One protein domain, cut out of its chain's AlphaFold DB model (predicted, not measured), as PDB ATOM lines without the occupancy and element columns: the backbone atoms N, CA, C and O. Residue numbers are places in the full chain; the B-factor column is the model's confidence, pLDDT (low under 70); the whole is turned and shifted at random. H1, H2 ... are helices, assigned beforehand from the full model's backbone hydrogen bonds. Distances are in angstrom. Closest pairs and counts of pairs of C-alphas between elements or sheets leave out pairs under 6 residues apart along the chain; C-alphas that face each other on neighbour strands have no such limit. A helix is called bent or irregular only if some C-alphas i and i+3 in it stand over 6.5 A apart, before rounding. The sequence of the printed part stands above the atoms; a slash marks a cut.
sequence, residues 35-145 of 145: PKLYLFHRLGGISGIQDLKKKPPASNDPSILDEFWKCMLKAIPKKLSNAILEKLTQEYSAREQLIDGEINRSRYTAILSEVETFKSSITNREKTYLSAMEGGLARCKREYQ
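This is residues 35 to 145 of the 145 residues of an uncharacterized protein of Porticoccaceae bacterium (UniProt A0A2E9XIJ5). Five helices make a V, with the hairpin of H3 and H4 as one arm and H5 with H2 beside it as the other. Bent H1 lies between them, its H1a on H3 and its H1b beside H2. The printed part has 111 residues, named helices H1 to H5 in order, class all helix; it is only just compact, close to loose (radius of gyration of the C-alphas 15.4 A), spanning 43 by 36 by 20 A.

H5, residues 124 to 144, touches H2, residues 63 to 75, at a shallow tilt of 11 degrees, opposite ways; the closest C-alphas, Gly 136 and Ala 75, are 4.8 A apart. H4, residues 105 to 121, forms a hairpin with H3, residues 82 to 99; the closest C-alphas, Tyr 108 and Ala 94, are 5.6 A apart. H1, assigned as one helix by its hydrogen bonds, is bent: C-alphas 43 and 46 are 8.2 A apart. H1a, residues 35 to 43, touches H3; H1b is residues 46 to 54. Every O i to N i+4 pair is within hydrogen-bond range in H1a, H1b and H2 to H5.

H5 is 30.5 A long, from (6.055, -18.253, 27.319) to (-14.027, -30.767, 8.100).

The printed part has no cut. Of the printed residues 46 have pLDDT under 70, among them residues 35 to 66.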
ATOM      1  N   PRO A  35      10.312 -33.550  10.496       49.25
ATOM      2  CA  PRO A  35       9.526 -33.213  11.690       49.25
ATOM      3  C   PRO A  35       8.130 -32.643  11.381       49.25
ATOM      4  O   PRO A  35       7.166 -32.919  12.091       49.25
ATOM      5  N   LYS A  36       7.992 -31.869  10.297       53.28
ATOM      6  CA  LYS A  36       6.712 -31.276   9.865       53.28
ATOM      7  C   LYS A  36       5.773 -32.334   9.291       53.28
ATOM      8  O   LYS A  36       4.574 -32.288   9.546       53.28
ATOM      9  N   LEU A  37       6.331 -33.292   8.548       53.41
ATOM     10  CA  LEU A  37       5.621 -34.464   8.029       53.41
ATOM     11  C   LEU A  37       5.086 -35.346   9.158       53.41
ATOM     12  O   LEU A  37       3.962 -35.835   9.089       53.41
ATOM     13  N   TYR A  38       5.862 -35.486  10.230       51.97
ATOM     14  CA  TYR A  38       5.467 -36.247  11.405       51.97
ATOM     15  C   TYR A  38       4.315 -35.586  12.188       51.97
ATOM     16  O   TYR A  38       3.359 -36.256  12.577       51.97
ATOM     17  N   LEU A  39       4.328 -34.260  12.362       52.12
ATOM     18  CA  LEU A  39       3.203 -33.531  12.978       52.12
ATOM     19  C   LEU A  39       1.952 -33.557  12.106       52.12
ATOM     20  O   LEU A  39       0.847 -33.683  12.630       52.12
ATOM     21  N   PHE A  40       2.133 -33.483  10.786       55.19
ATOM     22  CA  PHE A  40       1.054 -33.678   9.833       55.19
ATOM     23  C   PHE A  40       0.453 -35.083   9.984       55.19
ATOM     24  O   PHE A  40      -0.752 -35.214  10.155       55.19
ATOM     25  N   HIS A  41       1.277 -36.135  10.053       52.12
ATOM     26  CA  HIS A  41       0.818 -37.503  10.316       52.12
ATOM     27  C   HIS A  41      -0.027 -37.599  11.601       52.12
ATOM     28  O   HIS A  41      -1.051 -38.280  11.626       52.12
ATOM     29  N   ARG A  42       0.377 -36.895  12.663       52.22
ATOM     30  CA  ARG A  42      -0.055 -37.169  14.044       52.22
ATOM     31  C   ARG A  42      -1.142 -36.283  14.604       52.22
ATOM     32  O   ARG A  42      -1.938 -36.736  15.420       52.22
ATOM     33  N   LEU A  43      -1.236 -35.045  14.139       52.28
ATOM     34  CA  LEU A  43      -2.262 -34.119  14.610       52.28
ATOM     35  C   LEU A  43      -3.589 -34.282  13.865       52.28
ATOM     36  O   LEU A  43      -4.533 -33.537  14.122       52.28
ATOM     37  N   GLY A  44      -3.705 -35.312  13.026       47.31
ATOM     38  CA  GLY A  44      -4.911 -35.647  12.278       47.31
ATOM     39  C   GLY A  44      -4.757 -35.520  10.769       47.31
ATOM     40  O   GLY A  44      -5.759 -35.587  10.083       47.31
ATOM     41  N   GLY A  45      -3.554 -35.339  10.221       48.25
ATOM     42  CA  GLY A  45      -3.369 -35.378   8.772       48.25
ATOM     43  C   GLY A  45      -3.500 -36.800   8.244       48.25
ATOM     44  O   GLY A  45      -4.351 -37.036   7.408       48.25
ATOM     45  N   ILE A  46      -2.765 -37.792   8.761       45.50
ATOM     46  CA  ILE A  46      -2.864 -39.161   8.211       45.50
ATOM     47  C   ILE A  46      -4.081 -39.918   8.745       45.50
ATOM     48  O   ILE A  46      -4.806 -40.504   7.945       45.50
ATOM     49  N   SER A  47      -4.383 -39.831  10.044       47.88
ATOM     50  CA  SER A  47      -5.632 -40.385  10.585       47.88
ATOM     51  C   SER A  47      -6.867 -39.630  10.099       47.88
ATOM     52  O   SER A  47      -7.822 -40.273   9.701       47.88
ATOM     53  N   GLY A  48      -6.841 -38.295  10.005       48.91
ATOM     54  CA  GLY A  48      -7.970 -37.525   9.468       48.91
ATOM     55  C   GLY A  48      -8.159 -37.688   7.962       48.91
ATOM     56  O   GLY A  48      -9.295 -37.724   7.522       48.91
ATOM     57  N   ILE A  49      -7.103 -37.897   7.164       49.75
ATOM     58  CA  ILE A  49      -7.251 -38.295   5.749       49.75
ATOM     59  C   ILE A  49      -7.785 -39.718   5.634       49.75
ATOM     60  O   ILE A  49      -8.594 -39.988   4.755       49.75
ATOM     61  N   GLN A  50      -7.347 -40.646   6.486       49.41
ATOM     62  CA  GLN A  50      -7.906 -41.998   6.505       49.41
ATOM     63  C   GLN A  50      -9.364 -42.006   6.986       49.41
ATOM     64  O   GLN A  50     -10.167 -42.745   6.422       49.41
ATOM     65  N   ASP A  51      -9.727 -41.167   7.954       54.84
ATOM     66  CA  ASP A  51     -11.095 -40.995   8.446       54.84
ATOM     67  C   ASP A  51     -11.973 -40.309   7.398       54.84
ATOM     68  O   ASP A  51     -13.055 -40.809   7.124       54.84
ATOM     69  N   LEU A  52     -11.485 -39.266   6.716       49.81
ATOM     70  CA  LEU A  52     -12.155 -38.643   5.565       49.81
ATOM     71  C   LEU A  52     -12.266 -39.602   4.367       49.81
ATOM     72  O   LEU A  52     -13.211 -39.516   3.596       49.81
ATOM     73  N   LYS A  53     -11.339 -40.554   4.201       51.78
ATOM     74  CA  LYS A  53     -11.461 -41.626   3.194       51.78
ATOM     75  C   LYS A  53     -12.476 -42.706   3.598       51.78
ATOM     76  O   LYS A  53     -13.080 -43.309   2.717       51.78
ATOM     77  N   LYS A  54     -12.650 -42.982   4.898       52.28
ATOM     78  CA  LYS A  54     -13.573 -44.005   5.441       52.28
ATOM     79  C   LYS A  54     -14.998 -43.481   5.665       52.28
ATOM     80  O   LYS A  54     -15.955 -44.233   5.516       52.28
ATOM     81  N   LYS A  55     -15.128 -42.210   6.037       49.94
ATOM     82  CA  LYS A  55     -16.358 -41.424   6.172       49.94
ATOM     83  C   LYS A  55     -16.128 -40.093   5.455       49.94
ATOM     84  O   LYS A  55     -15.804 -39.100   6.107       49.94
ATOM     85  N   PRO A  56     -16.245 -40.074   4.120       50.72
ATOM     86  CA  PRO A  56     -16.225 -38.816   3.396       50.72
ATOM     87  C   PRO A  56     -17.322 -37.890   3.942       50.72
ATOM     88  O   PRO A  56     -18.375 -38.379   4.373       50.72
ATOM     89  N   PRO A  57     -17.092 -36.563   3.951       51.03
ATOM     90  CA  PRO A  57     -18.160 -35.603   4.187       51.03
ATOM     91  C   PRO A  57     -19.337 -35.926   3.259       51.03
ATOM     92  O   PRO A  57     -19.150 -36.507   2.190       51.03
ATOM     93  N   ALA A  58     -20.561 -35.548   3.638       47.22
ATOM     94  CA  ALA A  58     -21.761 -35.861   2.852       47.22
ATOM     95  C   ALA A  58     -21.647 -35.451   1.362       47.22
ATOM     96  O   ALA A  58     -22.269 -36.066   0.498       47.22
ATOM     97  N   SER A  59     -20.804 -34.459   1.053       49.34
ATOM     98  CA  SER A  59     -20.253 -34.241  -0.281       49.34
ATOM     99  C   SER A  59     -18.980 -35.076  -0.468       49.34
ATOM    100  O   SER A  59     -17.934 -34.747   0.089       49.34
ATOM    101  N   ASN A  60     -19.043 -36.122  -1.292       50.53
ATOM    102  CA  ASN A  60     -17.904 -36.904  -1.806       50.53
ATOM    103  C   ASN A  60     -16.932 -36.060  -2.675       50.53
ATOM    104  O   ASN A  60     -16.471 -36.514  -3.721       50.53
ATOM    105  N   ASP A  61     -16.654 -34.811  -2.300       58.41
ATOM    106  CA  ASP A  61     -15.816 -33.897  -3.057       58.41
ATOM    107  C   ASP A  61     -14.337 -34.102  -2.675       58.41
ATOM    108  O   ASP A  61     -13.940 -33.805  -1.542       58.41
ATOM    109  N   PRO A  62     -13.493 -34.611  -3.591       58.25
ATOM    110  CA  PRO A  62     -12.064 -34.781  -3.350       58.25
ATOM    111  C   PRO A  62     -11.329 -33.458  -3.070       58.25
ATOM    112  O   PRO A  62     -10.224 -33.500  -2.524       58.25
ATOM    113  N   SER A  63     -11.924 -32.296  -3.380       66.12
ATOM    114  CA  SER A  63     -11.380 -30.978  -3.023       66.12
ATOM    115  C   SER A  63     -11.272 -30.777  -1.505       66.12
ATOM    116  O   SER A  63     -10.315 -30.166  -1.029       66.12
ATOM    117  N   ILE A  64     -12.165 -31.392  -0.724       65.31
ATOM    118  CA  ILE A  64     -12.208 -31.261   0.737       65.31
ATOM    119  C   ILE A  64     -10.969 -31.876   1.393       65.31
ATOM    120  O   ILE A  64     -10.472 -31.364   2.396       65.31
ATOM    121  N   LEU A  65     -10.414 -32.942   0.810       62.88
ATOM    122  CA  LEU A  65      -9.161 -33.533   1.286       62.88
ATOM    123  C   LEU A  65      -7.985 -32.564   1.120       62.88
ATOM    124  O   LEU A  65      -7.153 -32.460   2.020       62.88
ATOM    125  N   ASP A  66      -7.916 -31.860  -0.009       66.38
ATOM    126  CA  ASP A  66      -6.876 -30.867  -0.287       66.38
ATOM    127  C   ASP A  66      -7.054 -29.599   0.567       66.38
ATOM    128  O   ASP A  66      -6.082 -29.056   1.099       66.38
ATOM    129  N   GLU A  67      -8.290 -29.156   0.790       72.69
ATOM    130  CA  GLU A  67      -8.591 -28.042   1.691       72.69
ATOM    131  C   GLU A  67      -8.251 -28.363   3.148       72.69
ATOM    132  O   GLU A  67      -7.553 -27.582   3.806       72.69
ATOM    133  N   PHE A  68      -8.648 -29.544   3.629       68.44
ATOM    134  CA  PHE A  68      -8.273 -30.045   4.946       68.44
ATOM    135  C   PHE A  68      -6.748 -30.141   5.079       68.44
ATOM    136  O   PHE A  68      -6.171 -29.647   6.052       68.44
ATOM    137  N   TRP A  69      -6.073 -30.688   4.061       67.88
ATOM    138  CA  TRP A  69      -4.613 -30.771   3.998       67.88
ATOM    139  C   TRP A  69      -3.960 -29.388   4.126       67.88
ATOM    140  O   TRP A  69      -3.083 -29.173   4.969       67.88
ATOM    141  N   LYS A  70      -4.420 -28.407   3.344       73.56
ATOM    142  CA  LYS A  70      -3.923 -27.023   3.376       73.56
ATOM    143  C   LYS A  70      -4.222 -26.324   4.703       73.56
ATOM    144  O   LYS A  70      -3.367 -25.576   5.185       73.56
ATOM    145  N   CYS A  71      -5.391 -26.556   5.302       75.75
ATOM    146  CA  CYS A  71      -5.760 -26.012   6.610       75.75
ATOM    147  C   CYS A  71      -4.793 -26.509   7.691       75.75
ATOM    148  O   CYS A  71      -4.162 -25.709   8.388       75.75
ATOM    149  N   MET A  72      -4.596 -27.828   7.757       71.81
ATOM    150  CA  MET A  72      -3.711 -28.475   8.725       71.81
ATOM    151  C   MET A  72      -2.259 -28.007   8.572       71.81
ATOM    152  O   MET A  72      -1.600 -27.704   9.566       71.81
ATOM    153  N   LEU A  73      -1.765 -27.855   7.338       69.69
ATOM    154  CA  LEU A  73      -0.423 -27.322   7.083       69.69
ATOM    155  C   LEU A  73      -0.248 -25.867   7.532       69.69
ATOM    156  O   LEU A  73       0.804 -25.517   8.069       69.69
ATOM    157  N   LYS A  74      -1.256 -25.010   7.325       74.12
ATOM    158  CA  LYS A  74      -1.220 -23.608   7.775       74.12
ATOM    159  C   LYS A  74      -1.234 -23.487   9.298       74.12
ATOM    160  O   LYS A  74      -0.650 -22.540   9.823       74.12
ATOM    161  N   ALA A  75      -1.883 -24.420   9.991       72.50
ATOM    162  CA  ALA A  75      -1.973 -24.420  11.446       72.50
ATOM    163  C   ALA A  75      -0.634 -24.734  12.138       72.50
ATOM    164  O   ALA A  75      -0.453 -24.359  13.293       72.50
ATOM    165  N   ILE A  76       0.324 -25.372  11.451       70.19
ATOM    166  CA  ILE A  76       1.646 -25.680  12.012       70.19
ATOM    167  C   ILE A  76       2.512 -24.401  12.039       70.19
ATOM    168  O   ILE A  76       2.918 -23.900  10.983       70.19
ATOM    169  N   PRO A  77       2.859 -23.853  13.221       65.75
ATOM    170  CA  PRO A  77       3.621 -22.621  13.314       65.75
ATOM    171  C   PRO A  77       5.054 -22.845  12.836       65.75
ATOM    172  O   PRO A  77       5.784 -23.682  13.361       65.75
ATOM    173  N   LYS A  78       5.522 -21.996  11.916       66.12
ATOM    174  CA  LYS A  78       6.917 -22.008  11.432       66.12
ATOM    175  C   LYS A  78       7.961 -21.706  12.521       66.12
ATOM    176  O   LYS A  78       9.146 -21.889  12.276       66.12
ATOM    177  N   LYS A  79       7.530 -21.174  13.669       68.75
ATOM    178  CA  LYS A  79       8.388 -20.656  14.747       68.75
ATOM    179  C   LYS A  79       8.514 -21.606  15.947       68.75
ATOM    180  O   LYS A  79       9.147 -21.219  16.923       68.75
ATOM    181  N   LEU A  80       7.907 -22.798  15.904       70.88
ATOM    182  CA  LEU A  80       8.107 -23.803  16.953       70.88
ATOM    183  C   LEU A  80       9.492 -24.444  16.801       70.88
ATOM    184  O   LEU A  80       9.904 -24.763  15.685       70.88
ATOM    185  N   SER A  81      10.210 -24.618  17.908       72.38
ATOM    186  CA  SER A  81      11.529 -25.253  17.898       72.38
ATOM    187  C   SER A  81      11.409 -26.761  17.653       72.38
ATOM    188  O   SER A  81      10.461 -27.398  18.114       72.38
ATOM    189  N   ASN A  82      12.385 -27.353  16.955       68.94
ATOM    190  CA  ASN A  82      12.397 -28.797  16.677       68.94
ATOM    191  C   ASN A  82      12.350 -29.641  17.960       68.94
ATOM    192  O   ASN A  82      11.691 -30.673  17.971       68.94
ATOM    193  N   ALA A  83      12.950 -29.167  19.057       71.06
ATOM    194  CA  ALA A  83      12.909 -29.846  20.352       71.06
ATOM    195  C   ALA A  83      11.474 -30.030  20.879       71.06
ATOM    196  O   ALA A  83      11.124 -31.094  21.388       71.06
ATOM    197  N   ILE A  84      10.609 -29.021  20.710       72.38
ATOM    198  CA  ILE A  84       9.192 -29.137  21.082       72.38
ATOM    199  C   ILE A  84       8.492 -30.153  20.184       72.38
ATOM    200  O   ILE A  84       7.705 -30.967  20.663       72.38
ATOM    201  N   LEU A  85       8.810 -30.147  18.889       70.56
ATOM    202  CA  LEU A  85       8.236 -31.085  17.926       70.56
ATOM    203  C   LEU A  85       8.614 -32.534  18.244       70.56
ATOM    204  O   LEU A  85       7.751 -33.409  18.216       70.56
ATOM    205  N   GLU A  86       9.869 -32.786  18.602       71.12
ATOM    206  CA  GLU A  86      10.373 -34.099  19.009       71.12
ATOM    207  C   GLU A  86       9.740 -34.583  20.320       71.12
ATOM    208  O   GLU A  86       9.384 -35.755  20.446       71.12
ATOM    209  N   LYS A  87       9.521 -33.689  21.292       74.56
ATOM    210  CA  LYS A  87       8.887 -34.066  22.564       74.56
ATOM    211  C   LYS A  87       7.402 -34.371  22.426       74.56
ATOM    212  O   LYS A  87       6.935 -35.363  22.979       74.56
ATOM    213  N   LEU A  88       6.676 -33.595  21.625       69.81
ATOM    214  CA  LEU A  88       5.300 -33.936  21.257       69.81
ATOM    215  C   LEU A  88       5.257 -35.273  20.510       69.81
ATOM    216  O   LEU A  88       4.416 -36.121  20.780       69.81
ATOM    217  N   THR A  89       6.213 -35.494  19.610       71.06
ATOM    218  CA  THR A  89       6.354 -36.749  18.867       71.06
ATOM    219  C   THR A  89       6.494 -37.952  19.795       71.06
ATOM    220  O   THR A  89       5.778 -38.941  19.627       71.06
ATOM    221  N   GLN A  90       7.357 -37.839  20.804       70.25
ATOM    222  CA  GLN A  90       7.564 -38.862  21.825       70.25
ATOM    223  C   GLN A  90       6.269 -39.177  22.594       70.25
ATOM    224  O   GLN A  90       5.927 -40.348  22.755       70.25
ATOM    225  N   GLU A  91       5.529 -38.146  23.017       73.56
ATOM    226  CA  GLU A  91       4.270 -38.276  23.765       73.56
ATOM    227  C   GLU A  91       3.241 -39.123  23.026       73.56
ATOM    228  O   GLU A  91       2.733 -40.124  23.538       73.56
ATOM    229  N   TYR A  92       2.944 -38.729  21.791       68.25
ATOM    230  CA  TYR A  92       1.960 -39.442  21.007       68.25
ATOM    231  C   TYR A  92       2.457 -40.876  20.707       68.25
ATOM    232  O   TYR A  92       1.647 -41.790  20.580       68.25
ATOM    233  N   SER A  93       3.778 -41.116  20.621       68.56
ATOM    234  CA  SER A  93       4.327 -42.410  20.159       68.56
ATOM    235  C   SER A  93       4.156 -43.421  21.251       68.56
ATOM    236  O   SER A  93       3.713 -44.531  21.003       68.56
ATOM    237  N   ALA A  94       4.392 -42.973  22.478       68.62
ATOM    238  CA  ALA A  94       4.074 -43.733  23.659       68.62
ATOM    239  C   ALA A  94       2.577 -44.081  23.729       68.62
ATOM    240  O   ALA A  94       2.230 -45.160  24.195       68.62
ATOM    241  N   ARG A  95       1.676 -43.212  23.248       72.06
ATOM    242  CA  ARG A  95       0.236 -43.516  23.220       72.06
ATOM    243  C   ARG A  95      -0.107 -44.634  22.235       72.06
ATOM    244  O   ARG A  95      -0.886 -45.508  22.595       72.06
ATOM    245  N   GLU A  96       0.451 -44.612  21.027       68.62
ATOM    246  CA  GLU A  96       0.276 -45.695  20.041       68.62
ATOM    247  C   GLU A  96       0.886 -46.999  20.549       68.62
ATOM    248  O   GLU A  96       0.192 -48.002  20.640       68.62
ATOM    249  N   GLN A  97       2.125 -46.947  21.033       70.81
ATOM    250  CA  GLN A  97       2.806 -48.097  21.625       70.81
ATOM    251  C   GLN A  97       2.042 -48.693  22.814       70.81
ATOM    252  O   GLN A  97       2.113 -49.894  23.054       70.81
ATOM    253  N   LEU A  98       1.313 -47.876  23.580       71.69
ATOM    254  CA  LEU A  98       0.445 -48.367  24.648       71.69
ATOM    255  C   LEU A  98      -0.782 -49.106  24.090       71.69
ATOM    256  O   LEU A  98      -1.178 -50.121  24.657       71.69
ATOM    257  N   ILE A  99      -1.394 -48.592  23.017       73.31
ATOM    258  CA  ILE A  99      -2.551 -49.214  22.348       73.31
ATOM    259  C   ILE A  99      -2.144 -50.548  21.715       73.31
ATOM    260  O   ILE A  99      -2.851 -51.539  21.883       73.31
ATOM    261  N   ASP A 100      -0.987 -50.574  21.058       78.19
ATOM    262  CA  ASP A 100      -0.441 -51.752  20.379       78.19
ATOM    263  C   ASP A 100       0.184 -52.762  21.362       78.19
ATOM    264  O   ASP A 100       0.579 -53.862  20.979       78.19
ATOM    265  N   GLY A 101       0.262 -52.409  22.650       79.25
ATOM    266  CA  GLY A 101       0.811 -53.256  23.710       79.25
ATOM    267  C   GLY A 101       2.342 -53.347  23.727       79.25
ATOM    268  O   GLY A 101       2.892 -54.114  24.515       79.25
ATOM    269  N   GLU A 102       3.038 -52.555  22.907       84.19
ATOM    270  CA  GLU A 102       4.504 -52.466  22.869       84.19
ATOM    271  C   GLU A 102       5.092 -51.885  24.163       84.19
ATOM    272  O   GLU A 102       6.195 -52.255  24.575       84.19
ATOM    273  N   ILE A 103       4.363 -50.982  24.830       82.50
ATOM    274  CA  ILE A 103       4.727 -50.471  26.155       82.50
ATOM    275  C   ILE A 103       3.595 -50.659  27.159       82.50
ATOM    276  O   ILE A 103       2.413 -50.624  26.832       82.50
ATOM    277  N   ASN A 104       3.962 -50.797  28.432       91.44
ATOM    278  CA  ASN A 104       2.992 -50.867  29.519       91.44
ATOM    279  C   ASN A 104       2.595 -49.470  30.036       91.44
ATOM    280  O   ASN A 104       3.254 -48.457  29.781       91.44
ATOM    281  N   ARG A 105       1.527 -49.430  30.844       87.50
ATOM    282  CA  ARG A 105       0.996 -48.190  31.435       87.50
ATOM    283  C   ARG A 105       2.035 -47.425  32.259       87.50
ATOM    284  O   ARG A 105       2.074 -46.204  32.184       87.50
ATOM    285  N   SER A 106       2.896 -48.122  33.001       93.12
ATOM    286  CA  SER A 106       3.949 -47.481  33.803       93.12
ATOM    287  C   SER A 106       4.951 -46.733  32.926       93.12
ATOM    288  O   SER A 106       5.327 -45.605  33.238       93.12
ATOM    289  N   ARG A 107       5.376 -47.345  31.814       88.88
ATOM    290  CA  ARG A 107       6.305 -46.730  30.864       88.88
ATOM    291  C   ARG A 107       5.665 -45.540  30.157       88.88
ATOM    292  O   ARG A 107       6.315 -44.509  30.017       88.88
ATOM    293  N   TYR A 108       4.396 -45.665  29.777       80.88
ATOM    294  CA  TYR A 108       3.623 -44.563  29.211       80.88
ATOM    295  C   TYR A 108       3.537 -43.364  30.168       80.88
ATOM    296  O   TYR A 108       3.835 -42.240  29.772       80.88
ATOM    297  N   THR A 109       3.208 -43.596  31.443       84.69
ATOM    298  CA  THR A 109       3.126 -42.532  32.457       84.69
ATOM    299  C   THR A 109       4.468 -41.830  32.680       84.69
ATOM    300  O   THR A 109       4.492 -40.610  32.813       84.69
ATOM    301  N   ALA A 110       5.585 -42.564  32.668       89.00
ATOM    302  CA  ALA A 110       6.911 -41.956  32.769       89.00
ATOM    303  C   ALA A 110       7.196 -41.008  31.589       89.00
ATOM    304  O   ALA A 110       7.622 -39.874  31.797       89.00
ATOM    305  N   ILE A 111       6.884 -41.438  30.361       80.25
ATOM    306  CA  ILE A 111       7.061 -40.614  29.157       80.25
ATOM    307  C   ILE A 111       6.170 -39.365  29.209       80.25
ATOM    308  O   ILE A 111       6.637 -38.273  28.891       80.25
ATOM    309  N   LEU A 112       4.912 -39.498  29.641       84.19
ATOM    310  CA  LEU A 112       4.021 -38.348  29.826       84.19
ATOM    311  C   LEU A 112       4.596 -37.335  30.819       84.19
ATOM    312  O   LEU A 112       4.641 -36.146  30.517       84.19
ATOM    313  N   SER A 113       5.090 -37.806  31.963       86.25
ATOM    314  CA  SER A 113       5.671 -36.936  32.988       86.25
ATOM    315  C   SER A 113       6.906 -36.178  32.479       86.25
ATOM    316  O   SER A 113       7.045 -34.976  32.725       86.25
ATOM    317  N   GLU A 114       7.777 -36.838  31.707       86.06
ATOM    318  CA  GLU A 114       8.922 -36.189  31.052       86.06
ATOM    319  C   GLU A 114       8.474 -35.090  30.077       86.06
ATOM    320  O   GLU A 114       9.055 -34.002  30.038       86.06
ATOM    321  N   VAL A 115       7.431 -35.362  29.290       78.69
ATOM    322  CA  VAL A 115       6.896 -34.405  28.319       78.69
ATOM    323  C   VAL A 115       6.226 -33.218  29.015       78.69
ATOM    324  O   VAL A 115       6.442 -32.079  28.603       78.69
ATOM    325  N   GLU A 116       5.459 -33.439  30.080       82.19
ATOM    326  CA  GLU A 116       4.835 -32.368  30.869       82.19
ATOM    327  C   GLU A 116       5.874 -31.479  31.557       82.19
ATOM    328  O   GLU A 116       5.758 -30.249  31.541       82.19
ATOM    329  N   THR A 117       6.935 -32.087  32.092       88.94
ATOM    330  CA  THR A 117       8.076 -31.362  32.664       88.94
ATOM    331  C   THR A 117       8.730 -30.481  31.603       88.94
ATOM    332  O   THR A 117       8.941 -29.284  31.817       88.94
ATOM    333  N   PHE A 118       8.967 -31.034  30.411       86.44
ATOM    334  CA  PHE A 118       9.495 -30.272  29.288       86.44
ATOM    335  C   PHE A 118       8.561 -29.116  28.889       86.44
ATOM    336  O   PHE A 118       9.011 -27.971  28.846       86.44
ATOM    337  N   LYS A 119       7.258 -29.363  28.685       77.81
ATOM    338  CA  LYS A 119       6.256 -28.328  28.348       77.81
ATOM    339  C   LYS A 119       6.163 -27.231  29.409       77.81
ATOM    340  O   LYS A 119       5.886 -26.078  29.090       77.81
ATOM    341  N   SER A 120       6.411 -27.566  30.669       84.81
ATOM    342  CA  SER A 120       6.458 -26.582  31.752       84.81
ATOM    343  C   SER A 120       7.687 -25.677  31.645       84.81
ATOM    344  O   SER A 120       7.571 -24.476  31.905       84.81
ATOM    345  N   SER A 121       8.816 -26.235  31.195       87.88
ATOM    346  CA  SER A 121      10.119 -25.564  31.089       87.88
ATOM    347  C   SER A 121      10.305 -24.661  29.861       87.88
ATOM    348  O   SER A 121      11.201 -23.819  29.865       87.88
ATOM    349  N   ILE A 122       9.476 -24.804  28.819       87.12
ATOM    350  CA  ILE A 122       9.589 -23.963  27.616       87.12
ATOM    351  C   ILE A 122       9.193 -22.508  27.900       87.12
ATOM    352  O   ILE A 122       8.433 -22.200  28.826       87.12
ATOM    353  N   THR A 123       9.669 -21.598  27.053       89.69
ATOM    354  CA  THR A 123       9.398 -20.164  27.194       89.69
ATOM    355  C   THR A 123       7.917 -19.832  26.979       89.69
ATOM    356  O   THR A 123       7.211 -20.502  26.226       89.69
ATOM    357  N   ASN A 124       7.432 -18.726  27.558       88.31
ATOM    358  CA  ASN A 124       6.055 -18.253  27.319       88.31
ATOM    359  C   ASN A 124       5.761 -18.034  25.828       88.31
ATOM    360  O   ASN A 124       4.660 -18.307  25.362       88.31
ATOM    361  N   ARG A 125       6.764 -17.595  25.061       84.62
ATOM    362  CA  ARG A 125       6.660 -17.426  23.609       84.62
ATOM    363  C   ARG A 125       6.410 -18.756  22.895       84.62
ATOM    364  O   ARG A 125       5.582 -18.817  21.990       84.62
ATOM    365  N   GLU A 126       7.110 -19.809  23.300       83.25
ATOM    366  CA  GLU A 126       6.914 -21.160  22.772       83.25
ATOM    367  C   GLU A 126       5.564 -21.747  23.185       83.25
ATOM    368  O   GLU A 126       4.898 -22.346  22.343       83.25
ATOM    369  N   LYS A 127       5.110 -21.498  24.424       82.12
ATOM    370  CA  LYS A 127       3.754 -21.858  24.875       82.12
ATOM    371  C   LYS A 127       2.690 -21.215  23.987       82.12
ATOM    372  O   LYS A 127       1.809 -21.913  23.503       82.12
ATOM    373  N   THR A 128       2.818 -19.922  23.677       84.00
ATOM    374  CA  THR A 128       1.897 -19.228  22.760       84.00
ATOM    375  C   THR A 128       1.872 -19.866  21.372       84.00
ATOM    376  O   THR A 128       0.802 -20.033  20.788       84.00
ATOM    377  N   TYR A 129       3.031 -20.239  20.823       80.75
ATOM    378  CA  TYR A 129       3.087 -20.911  19.524       80.75
ATOM    379  C   TYR A 129       2.483 -22.318  19.566       80.75
ATOM    380  O   TYR A 129       1.791 -22.697  18.622       80.75
ATOM    381  N   LEU A 130       2.694 -23.060  20.655       78.00
ATOM    382  CA  LEU A 130       2.088 -24.370  20.875       78.00
ATOM    383  C   LEU A 130       0.557 -24.265  20.962       78.00
ATOM    384  O   LEU A 130      -0.137 -24.948  20.216       78.00
ATOM    385  N   SER A 131       0.022 -23.345  21.768       79.56
ATOM    386  CA  SER A 131      -1.427 -23.136  21.875       79.56
ATOM    387  C   SER A 131      -2.053 -22.653  20.563       79.56
ATOM    388  O   SER A 131      -3.154 -23.073  20.212       79.56
ATOM    389  N   ALA A 132      -1.357 -21.803  19.800       78.88
ATOM    390  CA  ALA A 132      -1.813 -21.379  18.475       78.88
ATOM    391  C   ALA A 132      -1.878 -22.553  17.485       78.88
ATOM    392  O   ALA A 132      -2.827 -22.642  16.704       78.88
ATOM    393  N   MET A 133      -0.901 -23.465  17.545       77.19
ATOM    394  CA  MET A 133      -0.909 -24.699  16.762       77.19
ATOM    395  C   MET A 133      -2.116 -25.565  17.118       77.19
ATOM    396  O   MET A 133      -2.913 -25.902  16.247       77.19
ATOM    397  N   GLU A 134      -2.270 -25.898  18.400       75.25
ATOM    398  CA  GLU A 134      -3.346 -26.760  18.897       75.25
ATOM    399  C   GLU A 134      -4.728 -26.181  18.568       75.25
ATOM    400  O   GLU A 134      -5.593 -26.892  18.054       75.25
ATOM    401  N   GLY A 135      -4.916 -24.872  18.768       74.88
ATOM    402  CA  GLY A 135      -6.151 -24.171  18.425       74.88
ATOM    403  C   GLY A 135      -6.443 -24.155  16.921       74.88
ATOM    404  O   GLY A 135      -7.584 -24.379  16.513       74.88
ATOM    405  N   GLY A 136      -5.420 -23.936  16.086       78.06
ATOM    406  CA  GLY A 136      -5.547 -23.981  14.628       78.06
ATOM    407  C   GLY A 136      -5.955 -25.366  14.123       78.06
ATOM    408  O   GLY A 136      -6.864 -25.488  13.306       78.06
ATOM    409  N   LEU A 137      -5.350 -26.418  14.673       74.31
ATOM    410  CA  LEU A 137      -5.658 -27.803  14.316       74.31
ATOM    411  C   LEU A 137      -7.058 -28.216  14.779       74.31
ATOM    412  O   LEU A 137      -7.797 -28.842  14.023       74.31
ATOM    413  N   ALA A 138      -7.456 -27.833  15.995       74.00
ATOM    414  CA  ALA A 138      -8.801 -28.085  16.506       74.00
ATOM    415  C   ALA A 138      -9.879 -27.359  15.685       74.00
ATOM    416  O   ALA A 138     -10.994 -27.861  15.530       74.00
ATOM    417  N   ARG A 139      -9.562 -26.175  15.145       78.56
ATOM    418  CA  ARG A 139     -10.435 -25.474  14.200       78.56
ATOM    419  C   ARG A 139     -10.567 -26.250  12.889       78.56
ATOM    420  O   ARG A 139     -11.695 -26.542  12.520       78.56
ATOM    421  N   CYS A 140      -9.455 -26.639  12.257       74.31
ATOM    422  CA  CYS A 140      -9.493 -27.424  11.019       74.31
ATOM    423  C   CYS A 140     -10.274 -28.735  11.203       74.31
ATOM    424  O   CYS A 140     -11.082 -29.087  10.359       74.31
ATOM    425  N   LYS A 141     -10.112 -29.444  12.328       72.50
ATOM    426  CA  LYS A 141     -10.906 -30.657  12.585       72.50
ATOM    427  C   LYS A 141     -12.407 -30.384  12.632       72.50
ATOM    428  O   LYS A 141     -13.138 -31.063  11.941       72.50
ATOM    429  N   ARG A 142     -12.857 -29.378  13.388       75.75
ATOM    430  CA  ARG A 142     -14.292 -29.037  13.484       75.75
ATOM    431  C   ARG A 142     -14.909 -28.563  12.170       75.75
ATOM    432  O   ARG A 142     -16.119 -28.618  12.018       75.75
ATOM    433  N   GLU A 143     -14.097 -28.001  11.284       76.25
ATOM    434  CA  GLU A 143     -14.559 -27.465  10.002       76.25
ATOM    435  C   GLU A 143     -14.777 -28.575   8.964       76.25
ATOM    436  O   GLU A 143     -15.607 -28.420   8.074       76.25
ATOM    437  N   TYR A 144     -14.076 -29.706   9.108       68.75
ATOM    438  CA  TYR A 144     -14.027 -30.767   8.100       68.75
ATOM    439  C   TYR A 144     -14.403 -32.175   8.620       68.75
ATOM    440  O   TYR A 144     -14.478 -33.097   7.811       68.75
ATOM    441  N   GLN A 145     -14.641 -32.364   9.926       62.44
ATOM    442  CA  GLN A 145     -15.121 -33.609  10.563       62.44
ATOM    443  C   GLN A 145     -16.421 -33.361  11.329       62.44
ATOM    444  O   GLN A 145     -17.300 -34.248  11.261       62.44
TER     445      GLN A 145